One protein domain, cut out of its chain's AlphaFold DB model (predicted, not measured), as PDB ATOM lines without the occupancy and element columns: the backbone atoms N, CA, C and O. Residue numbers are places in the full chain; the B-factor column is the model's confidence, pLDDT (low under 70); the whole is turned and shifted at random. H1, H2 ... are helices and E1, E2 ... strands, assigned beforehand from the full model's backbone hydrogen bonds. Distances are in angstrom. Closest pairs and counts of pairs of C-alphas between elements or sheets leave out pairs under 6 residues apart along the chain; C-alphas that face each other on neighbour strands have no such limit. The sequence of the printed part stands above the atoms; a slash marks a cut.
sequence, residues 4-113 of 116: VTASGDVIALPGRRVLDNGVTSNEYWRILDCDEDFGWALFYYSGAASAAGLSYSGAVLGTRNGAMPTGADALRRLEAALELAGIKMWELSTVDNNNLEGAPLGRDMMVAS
ATOM      1  N   VAL A   4     125.806 106.734 131.822       44.22
ATOM      2  CA  VAL A   4     124.482 107.185 132.211       44.22
ATOM      3  C   VAL A   4     123.884 106.116 133.084       44.22
ATOM      4  O   VAL A   4     123.442 105.102 132.558       44.22
ATOM      5  N   THR A   5     123.948 106.327 134.396       41.91
ATOM      6  CA  THR A   5     123.452 105.377 135.392       41.91
ATOM      7  C   THR A   5     122.018 105.710 135.777       41.91
ATOM      8  O   THR A   5     121.678 106.874 135.971       41.91
ATOM      9  N   ALA A   6     121.199 104.672 135.879       42.47
ATOM     10  CA  ALA A   6     119.900 104.687 136.532       42.47
ATOM     11  C   ALA A   6     119.948 103.591 137.598       42.47
ATOM     12  O   ALA A   6     120.417 102.504 137.287       42.47
ATOM     13  N   SER A   7     119.534 103.862 138.835       43.47
ATOM     14  CA  SER A   7     119.573 102.883 139.929       43.47
ATOM     15  C   SER A   7     118.158 102.445 140.280       43.47
ATOM     16  O   SER A   7     117.402 103.240 140.830       43.47
ATOM     17  N   GLY A   8     117.816 101.186 140.000       42.94
ATOM     18  CA  GLY A   8     116.566 100.562 140.441       42.94
ATOM     19  C   GLY A   8     116.812  99.520 141.536       42.94
ATOM     20  O   GLY A   8     117.700  98.671 141.393       42.94
ATOM     21  N   ASP A   9     116.018  99.561 142.609       33.88
ATOM     22  CA  ASP A   9     115.948  98.502 143.626       33.88
ATOM     23  C   ASP A   9     115.136  97.312 143.077       33.88
ATOM     24  O   ASP A   9     114.030  97.549 142.599       33.88
ATOM     25  N   VAL A  10     115.657  96.063 143.140       35.75
ATOM     26  CA  VAL A  10     114.922  94.770 143.313       35.75
ATOM     27  C   VAL A  10     115.791  93.504 143.037       35.75
ATOM     28  O   VAL A  10     116.560  93.436 142.083       35.75
ATOM     29  N   ILE A  11     115.597  92.504 143.920       35.88
ATOM     30  CA  ILE A  11     115.787  91.023 143.936       35.88
ATOM     31  C   ILE A  11     116.579  90.338 142.783       35.88
ATOM     32  O   ILE A  11     116.184  90.356 141.621       35.88
ATOM     33  N   ALA A  12     117.650  89.611 143.150       37.16
ATOM     34  CA  ALA A  12     118.686  89.040 142.269       37.16
ATOM     35  C   ALA A  12     118.429  87.628 141.666       37.16
ATOM     36  O   ALA A  12     117.788  86.773 142.278       37.16
ATOM     37  N   LEU A  13     119.050  87.368 140.499       37.34
ATOM     38  CA  LEU A  13     119.216  86.076 139.784       37.34
ATOM     39  C   LEU A  13     120.726  85.656 139.741       37.34
ATOM     40  O   LEU A  13     121.565  86.496 140.062       37.34
ATOM     41  N   PRO A  14     121.118  84.399 139.390       35.78
ATOM     42  CA  PRO A  14     122.463  83.826 139.661       35.78
ATOM     43  C   PRO A  14     123.519  83.895 138.522       35.78
ATOM     44  O   PRO A  14     123.166  83.797 137.349       35.78
ATOM     45  N   GLY A  15     124.826  83.986 138.872       40.44
ATOM     46  CA  GLY A  15     126.018  84.314 138.034       40.44
ATOM     47  C   GLY A  15     127.135  85.174 138.697       40.44
ATOM     48  O   GLY A  15     127.404  85.006 139.885       40.44
ATOM     49  N   ARG A  16     127.939  85.888 137.881       38.25
ATOM     50  CA  ARG A  16     129.421  85.962 138.010       38.25
ATOM     51  C   ARG A  16     129.965  86.838 139.151       38.25
ATOM     52  O   ARG A  16     129.445  87.909 139.418       38.25
ATOM     53  N   ARG A  17     131.069  86.381 139.767       40.72
ATOM     54  CA  ARG A  17     131.736  87.014 140.919       40.72
ATOM     55  C   ARG A  17     132.853  87.969 140.495       40.72
ATOM     56  O   ARG A  17     133.763  87.540 139.786       40.72
ATOM     57  N   VAL A  18     132.840  89.195 141.003       46.56
ATOM     58  CA  VAL A  18     133.964  90.137 140.977       46.56
ATOM     59  C   VAL A  18     134.390  90.385 142.430       46.56
ATOM     60  O   VAL A  18     133.564  90.434 143.342       46.56
ATOM     61  N   LEU A  19     135.700  90.417 142.678       38.62
ATOM     62  CA  LEU A  19     136.264  90.665 144.004       38.62
ATOM     63  C   LEU A  19     136.660  92.134 144.090       38.62
ATOM     64  O   LEU A  19     137.636  92.523 143.455       38.62
ATOM     65  N   ASP A  20     135.947  92.909 144.902       44.00
ATOM     66  CA  ASP A  20     136.381  94.246 145.291       44.00
ATOM     67  C   ASP A  20     136.480  94.312 146.825       44.00
ATOM     68  O   ASP A  20     135.561  93.939 147.553       44.00
ATOM     69  N   ASN A  21     137.650  94.690 147.341       40.12
ATOM     70  CA  ASN A  21     137.913  94.942 148.771       40.12
ATOM     71  C   ASN A  21     137.531  93.834 149.784       40.12
ATOM     72  O   ASN A  21     137.266  94.117 150.952       40.12
ATOM     73  N   GLY A  22     137.523  92.559 149.379       40.47
ATOM     74  CA  GLY A  22     137.167  91.434 150.263       40.47
ATOM     75  C   GLY A  22     135.661  91.183 150.394       40.47
ATOM     76  O   GLY A  22     135.252  90.249 151.087       40.47
ATOM     77  N   VAL A  23     134.838  91.949 149.674       46.34
ATOM     78  CA  VAL A  23     133.412  91.688 149.477       46.34
ATOM     79  C   VAL A  23     133.236  91.136 148.065       46.34
ATOM     80  O   VAL A  23     133.624  91.740 147.073       46.34
ATOM     81  N   THR A  24     132.680  89.934 147.959       50.78
ATOM     82  CA  THR A  24     132.332  89.362 146.655       50.78
ATOM     83  C   THR A  24     131.059  90.046 146.156       50.78
ATOM     84  O   THR A  24     129.981  89.747 146.675       50.78
ATOM     85  N   SER A  25     131.161  90.962 145.189       52.97
ATOM     86  CA  SER A  25     129.994  91.436 144.444       52.97
ATOM     87  C   SER A  25     129.743  90.466 143.290       52.97
ATOM     88  O   SER A  25     130.641  90.126 142.520       52.97
ATOM     89  N   ASN A  26     128.523  89.938 143.188       61.91
ATOM     90  CA  ASN A  26     128.132  89.215 141.980       61.91
ATOM     91  C   ASN A  26     127.541  90.230 141.017       61.91
ATOM     92  O   ASN A  26     126.423  90.678 141.258       61.91
ATOM     93  N   GLU A  27     128.286  90.587 139.976       68.19
ATOM     94  CA  GLU A  27     127.873  91.564 138.972       68.19
ATOM     95  C   GLU A  27     127.595  90.895 137.627       68.19
ATOM     96  O   GLU A  27     128.355  90.062 137.122       68.19
ATOM     97  N   TYR A  28     126.483  91.293 137.028       77.69
ATOM     98  CA  TYR A  28     125.933  90.735 135.807       77.69
ATOM     99  C   TYR A  28     125.801  91.830 134.803       77.69
ATOM    100  O   TYR A  28     125.045  92.765 135.022       77.69
ATOM    101  N   TRP A  29     126.470  91.658 133.680       85.12
ATOM    102  CA  TRP A  29     126.431  92.612 132.595       85.12
ATOM    103  C   TRP A  29     125.782  91.963 131.381       85.12
ATOM    104  O   TRP A  29     126.073  90.812 131.045       85.12
ATOM    105  N   ARG A  30     124.888  92.698 130.726       88.25
ATOM    106  CA  ARG A  30     124.260  92.296 129.463       88.25
ATOM    107  C   ARG A  30     124.083  93.511 128.566       88.25
ATOM    108  O   ARG A  30     123.886  94.620 129.052       88.25
ATOM    109  N   ILE A  31     124.160  93.297 127.260       92.75
ATOM    110  CA  ILE A  31     123.866  94.332 126.266       92.75
ATOM    111  C   ILE A  31     122.345  94.376 126.109       92.75
ATOM    112  O   ILE A  31     121.732  93.331 125.893       92.75
ATOM    113  N   LEU A  32     121.746  95.556 126.268       92.00
ATOM    114  CA  LEU A  32     120.315  95.758 126.038       92.00
ATOM    115  C   LEU A  32     120.036  96.064 124.567       92.00
ATOM    116  O   LEU A  32     119.143  95.459 123.985       92.00
ATOM    117  N   ASP A  33     120.808  96.977 123.978       95.06
ATOM    118  CA  ASP A  33     120.765  97.297 122.550       95.06
ATOM    119  C   ASP A  33     122.054  98.036 122.138       95.06
ATOM    120  O   ASP A  33     122.772  98.580 122.983       95.06
ATOM    121  N   CYS A  34     122.357  98.068 120.845       94.88
ATOM    122  CA  CYS A  34     123.439  98.866 120.281       94.88
ATOM    123  C   CYS A  34     123.139  99.307 118.851       94.88
ATOM    124  O   CYS A  34     122.487  98.607 118.076       94.88
ATOM    125  N   ASP A  35     123.674 100.464 118.484       93.38
ATOM    126  CA  ASP A  35     123.690 100.918 117.101       93.38
ATOM    127  C   ASP A  35     124.511  99.975 116.213       93.38
ATOM    128  O   ASP A  35     125.506  99.419 116.680       93.38
ATOM    129  N   GLU A  36     124.141  99.827 114.940       90.62
ATOM    130  CA  GLU A  36     124.839  98.916 114.012       90.62
ATOM    131  C   GLU A  36     126.307  99.320 113.811       90.62
ATOM    132  O   GLU A  36     127.197  98.470 113.804       90.62
ATOM    133  N   ASP A  37     126.565 100.628 113.762       90.31
ATOM    134  CA  ASP A  37     127.909 101.200 113.654       90.31
ATOM    135  C   ASP A  37     128.557 101.465 115.025       90.31
ATOM    136  O   ASP A  37     129.583 102.148 115.120       90.31
ATOM    137  N   PHE A  38     127.953 100.995 116.122       86.88
ATOM    138  CA  PHE A  38     128.367 101.303 117.495       86.88
ATOM    139  C   PHE A  38     128.529 102.813 117.757       86.88
ATOM    140  O   PHE A  38     129.412 103.254 118.503       86.88
ATOM    141  N   GLY A  39     127.678 103.643 117.144       88.44
ATOM    142  CA  GLY A  39     127.539 105.051 117.520       88.44
ATOM    143  C   GLY A  39     127.116 105.203 118.986       88.44
ATOM    144  O   GLY A  39     127.581 106.110 119.688       88.44
ATOM    145  N   TRP A  40     126.304 104.255 119.463       91.38
ATOM    146  CA  TRP A  40     125.935 104.078 120.860       91.38
ATOM    147  C   TRP A  40     125.763 102.594 121.217       91.38
ATOM    148  O   TRP A  40     125.472 101.761 120.360       91.38
ATOM    149  N   ALA A  41     125.926 102.269 122.496       93.62
ATOM    150  CA  ALA A  41     125.622 100.958 123.059       93.62
ATOM    151  C   ALA A  41     125.054 101.120 124.471       93.62
ATOM    152  O   ALA A  41     125.564 101.912 125.265       93.62
ATOM    153  N   LEU A  42     123.999 100.371 124.775       93.25
ATOM    154  CA  LEU A  42     123.330 100.379 126.063       93.25
ATOM    155  C   LEU A  42     123.598  99.061 126.788       93.25
ATOM    156  O   LEU A  42     123.225  97.981 126.327       93.25
ATOM    157  N   PHE A  43     124.221  99.162 127.951       91.25
ATOM    158  CA  PHE A  43     124.517  98.040 128.826       91.25
ATOM    159  C   PHE A  43     123.585  98.075 130.027       91.25
ATOM    160  O   PHE A  43     123.237  99.144 130.512       91.25
ATOM    161  N   TYR A  44     123.216  96.907 130.527       88.44
ATOM    162  CA  TYR A  44     122.590  96.735 131.826       88.44
ATOM    163  C   TYR A  44     123.570  96.049 132.755       88.44
ATOM    164  O   TYR A  44     124.213  95.074 132.351       88.44
ATOM    165  N   TYR A  45     123.610  96.512 133.997       83.88
ATOM    166  CA  TYR A  45     124.265  95.818 135.083       83.88
ATOM    167  C   TYR A  45     123.283  95.524 136.212       83.88
ATOM    168  O   TYR A  45     122.401  96.320 136.526       83.88
ATOM    169  N   SER A  46     123.443  94.379 136.855       80.94
ATOM    170  CA  SER A  46     122.884  94.145 138.181       80.94
ATOM    171  C   SER A  46     123.948  93.562 139.082       80.94
ATOM    172  O   SER A  46     124.823  92.831 138.629       80.94
ATOM    173  N   GLY A  47     123.902  93.926 140.350       71.06
ATOM    174  CA  GLY A  47     124.870  93.529 141.347       71.06
ATOM    175  C   GLY A  47     124.186  93.178 142.654       71.06
ATOM    176  O   GLY A  47     123.147  93.737 143.004       71.06
ATOM    177  N   ALA A  48     124.776  92.251 143.398       65.88
ATOM    178  CA  ALA A  48     124.395  92.012 144.781       65.88
ATOM    179  C   ALA A  48     125.635  92.035 145.673       65.88
ATOM    180  O   ALA A  48     126.576  91.266 145.465       65.88
ATOM    181  N   ALA A  49     125.603  92.885 146.697       64.19
ATOM    182  CA  ALA A  49     126.516  92.836 147.825       64.19
ATOM    183  C   ALA A  49     125.858  91.980 148.913       64.19
ATOM    184  O   ALA A  49     125.257  92.487 149.861       64.19
ATOM    185  N   SER A  50     125.943  90.654 148.761       57.00
ATOM    186  CA  SER A  50     125.246  89.703 149.640       57.00
ATOM    187  C   SER A  50     125.612  89.859 151.122       57.00
ATOM    188  O   SER A  50     124.780  89.586 151.978       57.00
ATOM    189  N   ALA A  51     126.818  90.351 151.432       55.75
ATOM    190  CA  ALA A  51     127.255  90.635 152.802       55.75
ATOM    191  C   ALA A  51     126.521  91.823 153.457       55.75
ATOM    192  O   ALA A  51     126.440  91.884 154.679       55.75
ATOM    193  N   ALA A  52     125.980  92.747 152.659       57.00
ATOM    194  CA  ALA A  52     125.263  93.935 153.122       57.00
ATOM    195  C   ALA A  52     123.741  93.848 152.901       57.00
ATOM    196  O   ALA A  52     123.021  94.776 153.250       57.00
ATOM    197  N   GLY A  53     123.243  92.757 152.301       59.91
ATOM    198  CA  GLY A  53     121.826  92.613 151.944       59.91
ATOM    199  C   GLY A  53     121.358  93.574 150.846       59.91
ATOM    200  O   GLY A  53     120.159  93.762 150.678       59.91
ATOM    201  N   LEU A  54     122.290  94.184 150.109       58.84
ATOM    202  CA  LEU A  54     121.989  95.175 149.081       58.84
ATOM    203  C   LEU A  54     122.038  94.533 147.695       58.84
ATOM    204  O   LEU A  54     122.994  93.832 147.353       58.84
ATOM    205  N   SER A  55     121.017  94.808 146.889       67.81
ATOM    206  CA  SER A  55     120.996  94.546 145.450       67.81
ATOM    207  C   SER A  55     120.825  95.865 144.721       67.81
ATOM    208  O   SER A  55     119.973  96.655 145.113       67.81
ATOM    209  N   TYR A  56     121.592  96.075 143.663       73.56
ATOM    210  CA  TYR A  56     121.474  97.248 142.811       73.56
ATOM    211  C   TYR A  56     121.376  96.810 141.356       73.56
ATOM    212  O   TYR A  56     121.903  95.771 140.956       73.56
ATOM    213  N   SER A  57     120.706  97.609 140.544       80.50
ATOM    214  CA  SER A  57     120.702  97.428 139.101       80.50
ATOM    215  C   SER A  57     120.718  98.767 138.403       80.50
ATOM    216  O   SER A  57     120.290  99.766 138.977       80.50
ATOM    217  N   GLY A  58     121.217  98.776 137.175       84.75
ATOM    218  CA  GLY A  58     121.225  99.970 136.368       84.75
ATOM    219  C   GLY A  58     121.595  99.749 134.924       84.75
ATOM    220  O   GLY A  58     121.816  98.628 134.470       84.75
ATOM    221  N   ALA A  59     121.639 100.852 134.191       88.19
ATOM    222  CA  ALA A  59     122.093 100.880 132.816       88.19
ATOM    223  C   ALA A  59     123.336 101.759 132.671       88.19
ATOM    224  O   ALA A  59     123.646 102.553 133.551       88.19
ATOM    225  N   VAL A  60     124.054 101.587 131.567       90.12
ATOM    226  CA  VAL A  60     125.130 102.465 131.112       90.12
ATOM    227  C   VAL A  60     124.946 102.671 129.617       90.12
ATOM    228  O   VAL A  60     125.084 101.728 128.839       90.12
ATOM    229  N   LEU A  61     124.651 103.901 129.206       90.38
ATOM    230  CA  LEU A  61     124.664 104.292 127.797       90.38
ATOM    231  C   LEU A  61     126.046 104.819 127.428       90.38
ATOM    232  O   LEU A  61     126.423 105.886 127.894       90.38
ATOM    233  N   GLY A  62     126.775 104.105 126.577       88.75
ATOM    234  CA  GLY A  62     128.028 104.568 125.993       88.75
ATOM    235  C   GLY A  62     127.812 105.152 124.599       88.75
ATOM    236  O   GLY A  62     127.155 104.534 123.768       88.75
ATOM    237  N   THR A  63     128.405 106.312 124.322       87.56
ATOM    238  CA  THR A  63     128.465 106.916 122.979       87.56
ATOM    239  C   THR A  63     129.878 107.395 122.665       87.56
ATOM    240  O   THR A  63     130.650 107.717 123.582       87.56
ATOM    241  N   ARG A  64     130.229 107.468 121.370       82.00
ATOM    242  CA  ARG A  64     131.587 107.844 120.923       82.00
ATOM    243  C   ARG A  64     132.039 109.188 121.501       82.00
ATOM    244  O   ARG A  64     133.109 109.292 122.093       82.00
ATOM    245  N   ASN A  65     131.198 110.210 121.377       77.38
ATOM    246  CA  ASN A  65     131.501 111.575 121.815       77.38
ATOM    247  C   ASN A  65     130.975 111.906 123.222       77.38
ATOM    248  O   ASN A  65     131.241 112.990 123.725       77.38
ATOM    249  N   GLY A  66     130.253 110.992 123.874       75.81
ATOM    250  CA  GLY A  66     129.594 111.273 125.149       75.81
ATOM    251  C   GLY A  66     128.364 112.177 125.038       75.81
ATOM    252  O   GLY A  66     127.892 112.659 126.054       75.81
ATOM    253  N   ALA A  67     127.831 112.414 123.841       82.69
ATOM    254  CA  ALA A  67     126.526 113.041 123.683       82.69
ATOM    255  C   ALA A  67     125.425 111.973 123.679       82.69
ATOM    256  O   ALA A  67     125.657 110.833 123.268       82.69
ATOM    257  N   MET A  68     124.223 112.349 124.106       85.31
ATOM    258  CA  MET A  68     123.041 111.496 124.001       85.31
ATOM    259  C   MET A  68     122.623 111.370 122.521       85.31
ATOM    260  O   MET A  68     122.653 112.384 121.813       85.31
ATOM    261  N   PRO A  69     122.262 110.176 122.012       89.69
ATOM    262  CA  PRO A  69     121.793 110.025 120.636       89.69
ATOM    263  C   PRO A  69     120.559 110.892 120.364       89.69
ATOM    264  O   PRO A  69     119.620 110.906 121.149       89.69
ATOM    265  N   THR A  70     120.541 111.624 119.251       87.44
ATOM    266  CA  THR A  70     119.474 112.598 118.946       87.44
ATOM    267  C   THR A  70     118.479 112.122 117.887       87.44
ATOM    268  O   THR A  70     117.420 112.726 117.724       87.44
ATOM    269  N   GLY A  71     118.792 111.051 117.153       92.00
ATOM    270  CA  GLY A  71     117.908 110.500 116.127       92.00
ATOM    271  C   GLY A  71     116.643 109.895 116.737       92.00
ATOM    272  O   GLY A  71     116.730 109.124 117.688       92.00
ATOM    273  N   ALA A  72     115.471 110.192 116.165       93.06
ATOM    274  CA  ALA A  72     114.185 109.702 116.674       93.06
ATOM    275  C   ALA A  72     114.131 108.166 116.792       93.06
ATOM    276  O   ALA A  72     113.558 107.639 117.743       93.06
ATOM    277  N   ASP A  73     114.763 107.449 115.858       94.50
ATOM    278  CA  ASP A  73     114.856 105.989 115.910       94.50
ATOM    279  C   ASP A  73     115.752 105.493 117.044       94.50
ATOM    280  O   ASP A  73     115.366 104.573 117.764       94.50
ATOM    281  N   ALA A  74     116.905 106.133 117.252       92.81
ATOM    282  CA  ALA A  74     117.803 105.812 118.357       92.81
ATOM    283  C   ALA A  74     117.127 106.064 119.711       92.81
ATOM    284  O   ALA A  74     117.166 105.205 120.584       92.81
ATOM    285  N   LEU A  75     116.433 107.197 119.860       93.88
ATOM    286  CA  LEU A  75     115.676 107.527 121.071       93.88
ATOM    287  C   LEU A  75     114.598 106.487 121.381       93.88
ATOM    288  O   LEU A  75     114.488 106.038 122.518       93.88
ATOM    289  N   ARG A  76     113.844 106.054 120.364       96.06
ATOM    290  CA  ARG A  76     112.797 105.039 120.525       96.06
ATOM    291  C   ARG A  76     113.370 103.676 120.907       96.06
ATOM    292  O   ARG A  76     112.796 102.983 121.743       96.06
ATOM    293  N   ARG A  77     114.496 103.289 120.300       96.25
ATOM    294  CA  ARG A  77     115.214 102.048 120.631       96.25
ATOM    295  C   ARG A  77     115.741 102.071 122.060       96.25
ATOM    296  O   ARG A  77     115.529 101.113 122.796       96.25
ATOM    297  N   LEU A  78     116.350 103.183 122.470       94.00
ATOM    298  CA  LEU A  78     116.804 103.390 123.843       94.00
ATOM    299  C   LEU A  78     115.645 103.291 124.837       94.00
ATOM    300  O   LEU A  78     115.766 102.583 125.829       94.00
ATOM    301  N   GLU A  79     114.518 103.950 124.567       94.25
ATOM    302  CA  GLU A  79     113.352 103.916 125.454       94.25
ATOM    303  C   GLU A  79     112.789 102.499 125.595       94.25
ATOM    304  O   GLU A  79     112.609 102.026 126.715       94.25
ATOM    305  N   ALA A  80     112.613 101.784 124.480       95.75
ATOM    306  CA  ALA A  80     112.152 100.398 124.494       95.75
ATOM    307  C   ALA A  80     113.119  99.469 125.251       95.75
ATOM    308  O   ALA A  80     112.691  98.632 126.046       95.75
ATOM    309  N   ALA A  81     114.427  99.622 125.038       94.38
ATOM    310  CA  ALA A  81     115.448  98.807 125.691       94.38
ATOM    311  C   ALA A  81     115.530  99.069 127.206       94.38
ATOM    312  O   ALA A  81     115.660  98.129 127.992       94.38
ATOM    313  N   LEU A  82     115.417 100.332 127.630       91.38
ATOM    314  CA  LEU A  82     115.372 100.713 129.044       91.38
ATOM    315  C   LEU A  82     114.093 100.214 129.717       91.38
ATOM    316  O   LEU A  82     114.154  99.689 130.829       91.38
ATOM    317  N   GLU A  83     112.954 100.286 129.029       92.06
ATOM    318  CA  GLU A  83     111.684  99.793 129.553       92.06
ATOM    319  C   GLU A  83     111.716  98.279 129.813       92.06
ATOM    320  O   GLU A  83     111.253  97.833 130.863       92.06
ATOM    321  N   LEU A  84     112.363  97.495 128.941       89.06
ATOM    322  CA  LEU A  84     112.621  96.064 129.175       89.06
ATOM    323  C   LEU A  84     113.492  95.799 130.415       89.06
ATOM    324  O   LEU A  84     113.418  94.722 131.008       89.06
ATOM    325  N   ALA A  85     114.321  96.767 130.805       84.62
ATOM    326  CA  ALA A  85     115.146  96.712 132.004       84.62
ATOM    327  C   ALA A  85     114.467  97.320 133.245       84.62
ATOM    328  O   ALA A  85     115.073  97.316 134.315       84.62
ATOM    329  N   GLY A  86     113.230  97.817 133.123       87.94
ATOM    330  CA  GLY A  86     112.513  98.493 134.205       87.94
ATOM    331  C   GLY A  86     113.040  99.895 134.523       87.94
ATOM    332  O   GLY A  86     112.711 100.432 135.573       87.94
ATOM    333  N   ILE A  87     113.838 100.478 133.626       87.06
ATOM    334  CA  ILE A  87     114.465 101.792 133.777       87.06
ATOM    335  C   ILE A  87     113.721 102.794 132.894       87.06
ATOM    336  O   ILE A  87     113.358 102.501 131.754       87.06
ATOM    337  N   LYS A  88     113.481 103.999 133.400       88.25
ATOM    338  CA  LYS A  88     112.892 105.096 132.638       88.25
ATOM    339  C   LYS A  88     113.975 105.982 132.044       88.25
ATOM    340  O   LYS A  88     114.997 106.261 132.658       88.25
ATOM    341  N   MET A  89     113.708 106.493 130.843       86.19
ATOM    342  CA  MET A  89     114.631 107.370 130.118       86.19
ATOM    343  C   MET A  89     115.053 108.602 130.933       86.19
ATOM    344  O   MET A  89     116.169 109.069 130.783       86.19
ATOM    345  N   TRP A  90     114.198 109.136 131.806       85.00
ATOM    346  CA  TRP A  90     114.530 110.305 132.631       85.00
ATOM    347  C   TRP A  90     115.406 109.979 133.852       85.00
ATOM    348  O   TRP A  90     115.936 110.901 134.465       85.00
ATOM    349  N   GLU A  91     115.575 108.702 134.208       83.19
ATOM    350  CA  GLU A  91     116.494 108.274 135.277       83.19
ATOM    351  C   GLU A  91     117.959 108.333 134.823       83.19
ATOM    352  O   GLU A  91     118.881 108.280 135.633       83.19
ATOM    353  N   LEU A  92     118.168 108.478 133.516       83.06
ATOM    354  CA  LEU A  92     119.465 108.648 132.901       83.06
ATOM    355  C   LEU A  92     120.104 109.994 133.273       83.06
ATOM    356  O   LEU A  92     119.591 111.057 132.932       83.06
ATOM    357  N   SER A  93     121.280 109.943 133.902       78.88
ATOM    358  CA  SER A  93     122.071 111.131 134.262       78.88
ATOM    359  C   SER A  93     123.382 111.240 133.480       78.88
ATOM    360  O   SER A  93     124.094 110.257 133.312       78.88
ATOM    361  N   THR A  94     123.752 112.444 133.043       79.25
ATOM    362  CA  THR A  94     125.052 112.704 132.401       79.25
ATOM    363  C   THR A  94     126.197 112.613 133.394       79.25
ATOM    364  O   THR A  94     126.240 113.367 134.362       79.25
ATOM    365  N   VAL A  95     127.166 111.744 133.110       72.00
ATOM    366  CA  VAL A  95     128.454 111.730 133.808       72.00
ATOM    367  C   VAL A  95     129.484 112.523 133.009       72.00
ATOM    368  O   VAL A  95     129.712 112.254 131.826       72.00
ATOM    369  N   ASP A  96     130.119 113.485 133.676       71.69
ATOM    370  CA  ASP A  96     131.272 114.207 133.149       71.69
ATOM    371  C   ASP A  96     132.551 113.387 133.365       71.69
ATOM    372  O   ASP A  96     133.025 113.226 134.486       71.69
ATOM    373  N   ASN A  97     133.113 112.880 132.268       68.69
ATOM    374  CA  ASN A  97     134.373 112.138 132.252       68.69
ATOM    375  C   ASN A  97     135.529 112.971 131.667       68.69
ATOM    376  O   ASN A  97     136.451 112.412 131.079       68.69
ATOM    377  N   ASN A  98     135.487 114.306 131.753       68.44
ATOM    378  CA  ASN A  98     136.545 115.157 131.195       68.44
ATOM    379  C   ASN A  98     137.823 115.190 132.045       68.44
ATOM    380  O   ASN A  98     138.898 115.458 131.500       68.44
ATOM    381  N   ASN A  99     137.735 114.897 133.347       67.38
ATOM    382  CA  ASN A  99     138.890 114.830 134.240       67.38
ATOM    383  C   ASN A  99     139.379 113.381 134.407       67.38
ATOM    384  O   ASN A  99     138.963 112.673 135.319       67.38
ATOM    385  N   LEU A 100     140.247 112.944 133.493       65.00
ATOM    386  CA  LEU A 100     140.788 111.578 133.435       65.00
ATOM    387  C   LEU A 100     142.200 111.469 134.032       65.00
ATOM    388  O   LEU A 100     142.964 110.580 133.652       65.00
ATOM    389  N   GLU A 101     142.588 112.390 134.915       66.88
ATOM    390  CA  GLU A 101     143.904 112.346 135.552       66.88
ATOM    391  C   GLU A 101     144.069 111.027 136.330       66.88
ATOM    392  O   GLU A 101     143.289 110.709 137.224       66.88
ATOM    393  N   GLY A 102     145.054 110.214 135.934       61.22
ATOM    394  CA  GLY A 102     145.285 108.890 136.520       61.22
ATOM    395  C   GLY A 102     144.339 107.779 136.044       61.22
ATOM    396  O   GLY A 102     144.398 106.675 136.586       61.22
ATOM    397  N   ALA A 103     143.491 108.017 135.034       63.44
ATOM    398  CA  ALA A 103     142.666 106.958 134.460       63.44
ATOM    399  C   ALA A 103     143.557 105.846 133.862       63.44
ATOM    400  O   ALA A 103     144.479 106.143 133.097       63.44
ATOM    401  N   PRO A 104     143.284 104.562 134.161       58.66
ATOM    402  CA  PRO A 104     144.134 103.439 133.747       58.66
ATOM    403  C   PRO A 104     144.208 103.276 132.223       58.66
ATOM    404  O   PRO A 104     145.173 102.730 131.695       58.66
ATOM    405  N   LEU A 105     143.192 103.774 131.518       57.09
ATOM    406  CA  LEU A 105     143.170 103.911 130.071       57.09
ATOM    407  C   LEU A 105     143.216 105.413 129.773       57.09
ATOM    408  O   LEU A 105     142.208 106.107 129.907       57.09
ATOM    409  N   GLY A 106     144.404 105.925 129.444       53.16
ATOM    410  CA  GLY A 106     144.607 107.336 129.121       53.16
ATOM    411  C   GLY A 106     143.753 107.799 127.934       53.16
ATOM    412  O   GLY A 106     143.276 106.994 127.129       53.16
ATOM    413  N   ARG A 107     143.581 109.121 127.802       54.72
ATOM    414  CA  ARG A 107     142.754 109.767 126.762       54.72
ATOM    415  C   ARG A 107     143.101 109.303 125.338       54.72
ATOM    416  O   ARG A 107     142.222 109.223 124.486       54.72
ATOM    417  N   ASP A 108     144.356 108.937 125.104       57.50
ATOM    418  CA  ASP A 108     144.908 108.588 123.789       57.50
ATOM    419  C   ASP A 108     144.336 107.272 123.225       57.50
ATOM    420  O   ASP A 108     144.114 107.154 122.020       57.50
ATOM    421  N   MET A 109     143.983 106.316 124.095       52.47
ATOM    422  CA  MET A 109     143.283 105.081 123.706       52.47
ATOM    423  C   MET A 109     141.811 105.330 123.328       52.47
ATOM    424  O   MET A 109     141.200 104.491 122.669       52.47
ATOM    425  N   MET A 110     141.232 106.477 123.712       51.62
ATOM    426  CA  MET A 110     139.847 106.846 123.386       51.62
ATOM    427  C   MET A 110     139.718 107.552 122.025       51.62
ATOM    428  O   MET A 110     138.637 107.553 121.444       51.62
ATOM    429  N   VAL A 111     140.804 108.141 121.504       46.62
ATOM    430  CA  VAL A 111     140.805 108.902 120.236       46.62
ATOM    431  C   VAL A 111     141.179 108.026 119.033       46.62
ATOM    432  O   VAL A 111     140.672 108.249 117.937       46.62
ATOM    433  N   ALA A 112     141.988 106.977 119.227       40.84
ATOM    434  CA  ALA A 112     142.482 106.119 118.142       40.84
ATOM    435  C   ALA A 112     141.400 105.281 117.417       40.84
ATOM    436  O   ALA A 112     141.670 104.738 116.354       40.84
ATOM    437  N   SER A 113     140.176 105.193 117.956       43.44
ATOM    438  CA  SER A 113     139.027 104.519 117.317       43.44
ATOM    439  C   SER A 113     138.114 105.481 116.529       43.44
ATOM    440  O   SER A 113     137.247 105.055 115.774       43.44
TER     441      SER A 113
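What this domain is: This is residues 4 to 113 of the 116 residues of the protein "Violaxanthin de-epoxidase" of Haematococcus lacustris (UniProt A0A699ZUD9). What would one see first? A strongly twisted sheet of three long strands, E2, E3 and E4, with the short E1 at its edge beside E2, has one helix, H1, packed along it; after H1 a long tail without a named element leads away from this body to the tiny H2, and residues 100 to 106 of that tail stick out freely. What is it made of? The printed part has 110 residues, with four named strands and then two named helices, in the order E1 E2 E3 E4 H1 H2; the sheet's order is E1 E2 E3 E4, antiparallel throughout. The class is mixed, helices and strands, with under half of the residues, 53, in named elements. How compact is it? It is only just compact, close to loose, with a radius of gyration of the C-alphas of 15.5 A and spans of 41 by 36 by 22 A.

Where its parts are: Where are the strands? E2 is residues 23 to 34, 31.7 A long; E3 is residues 40 to 49, 29.2 A; E4 is residues 54 to 63, 29.3 A. E1 is residues 17 to 20, 9.6 A, and begins at C-alpha 17 at (131.736, 87.014, 140.919). Where are the helices? H1 is residues 72 to 84, 18.6 A, beginning at C-alpha 72 at (114.185, 109.702, 116.674). H2 is residues 108 to 111, 5.4 A, ending at C-alpha 111 at (140.805, 108.902, 120.236).

How they stand to each other: How do the strands pair? They form a meander, each strand the antiparallel neighbour of the one before, and each successive pair is a hairpin. N 43 and O 60 of E3 and E4 are 2.8 A apart, N 28 and O 46 of E2 and E3 2.8 A, and N 18 and O 25 of E1 and E2 2.8 A, each within hydrogen-bond range. The directions of E1 and E2 stand at 118 degrees. Where is H1? It is on the sheet at a height over the sheet of 9.9 A, over E3 and only just over E2, with 3 of its C-alphas falling on E2. It runs along the strands, at 17 degrees to E3 on the local plane; the closest C-alphas of E2 and H1 are those of Leu 32 and Ala 81, 5.8 A apart. What of H2 and the helix backbones? H2 is not on the sheet, and it is apart from H1. Every O i to N i+4 pair in H1 is within hydrogen-bond range; H2 is too short for such a pair, and its one O i to N i+3 pair is within range.

The domain as a whole: How large is it? The two C-alphas farthest apart, those of Gly 22 and Ala 72, are 44.6 A apart. Is it continuous? The printed part has no cut, and the one long link is H1 to H2, with 23 residues. Where is confidence low? The mean pLDDT of the printed part is 71.2; residues 4 to 27, 48 to 55 and 97 to 113 are under 70.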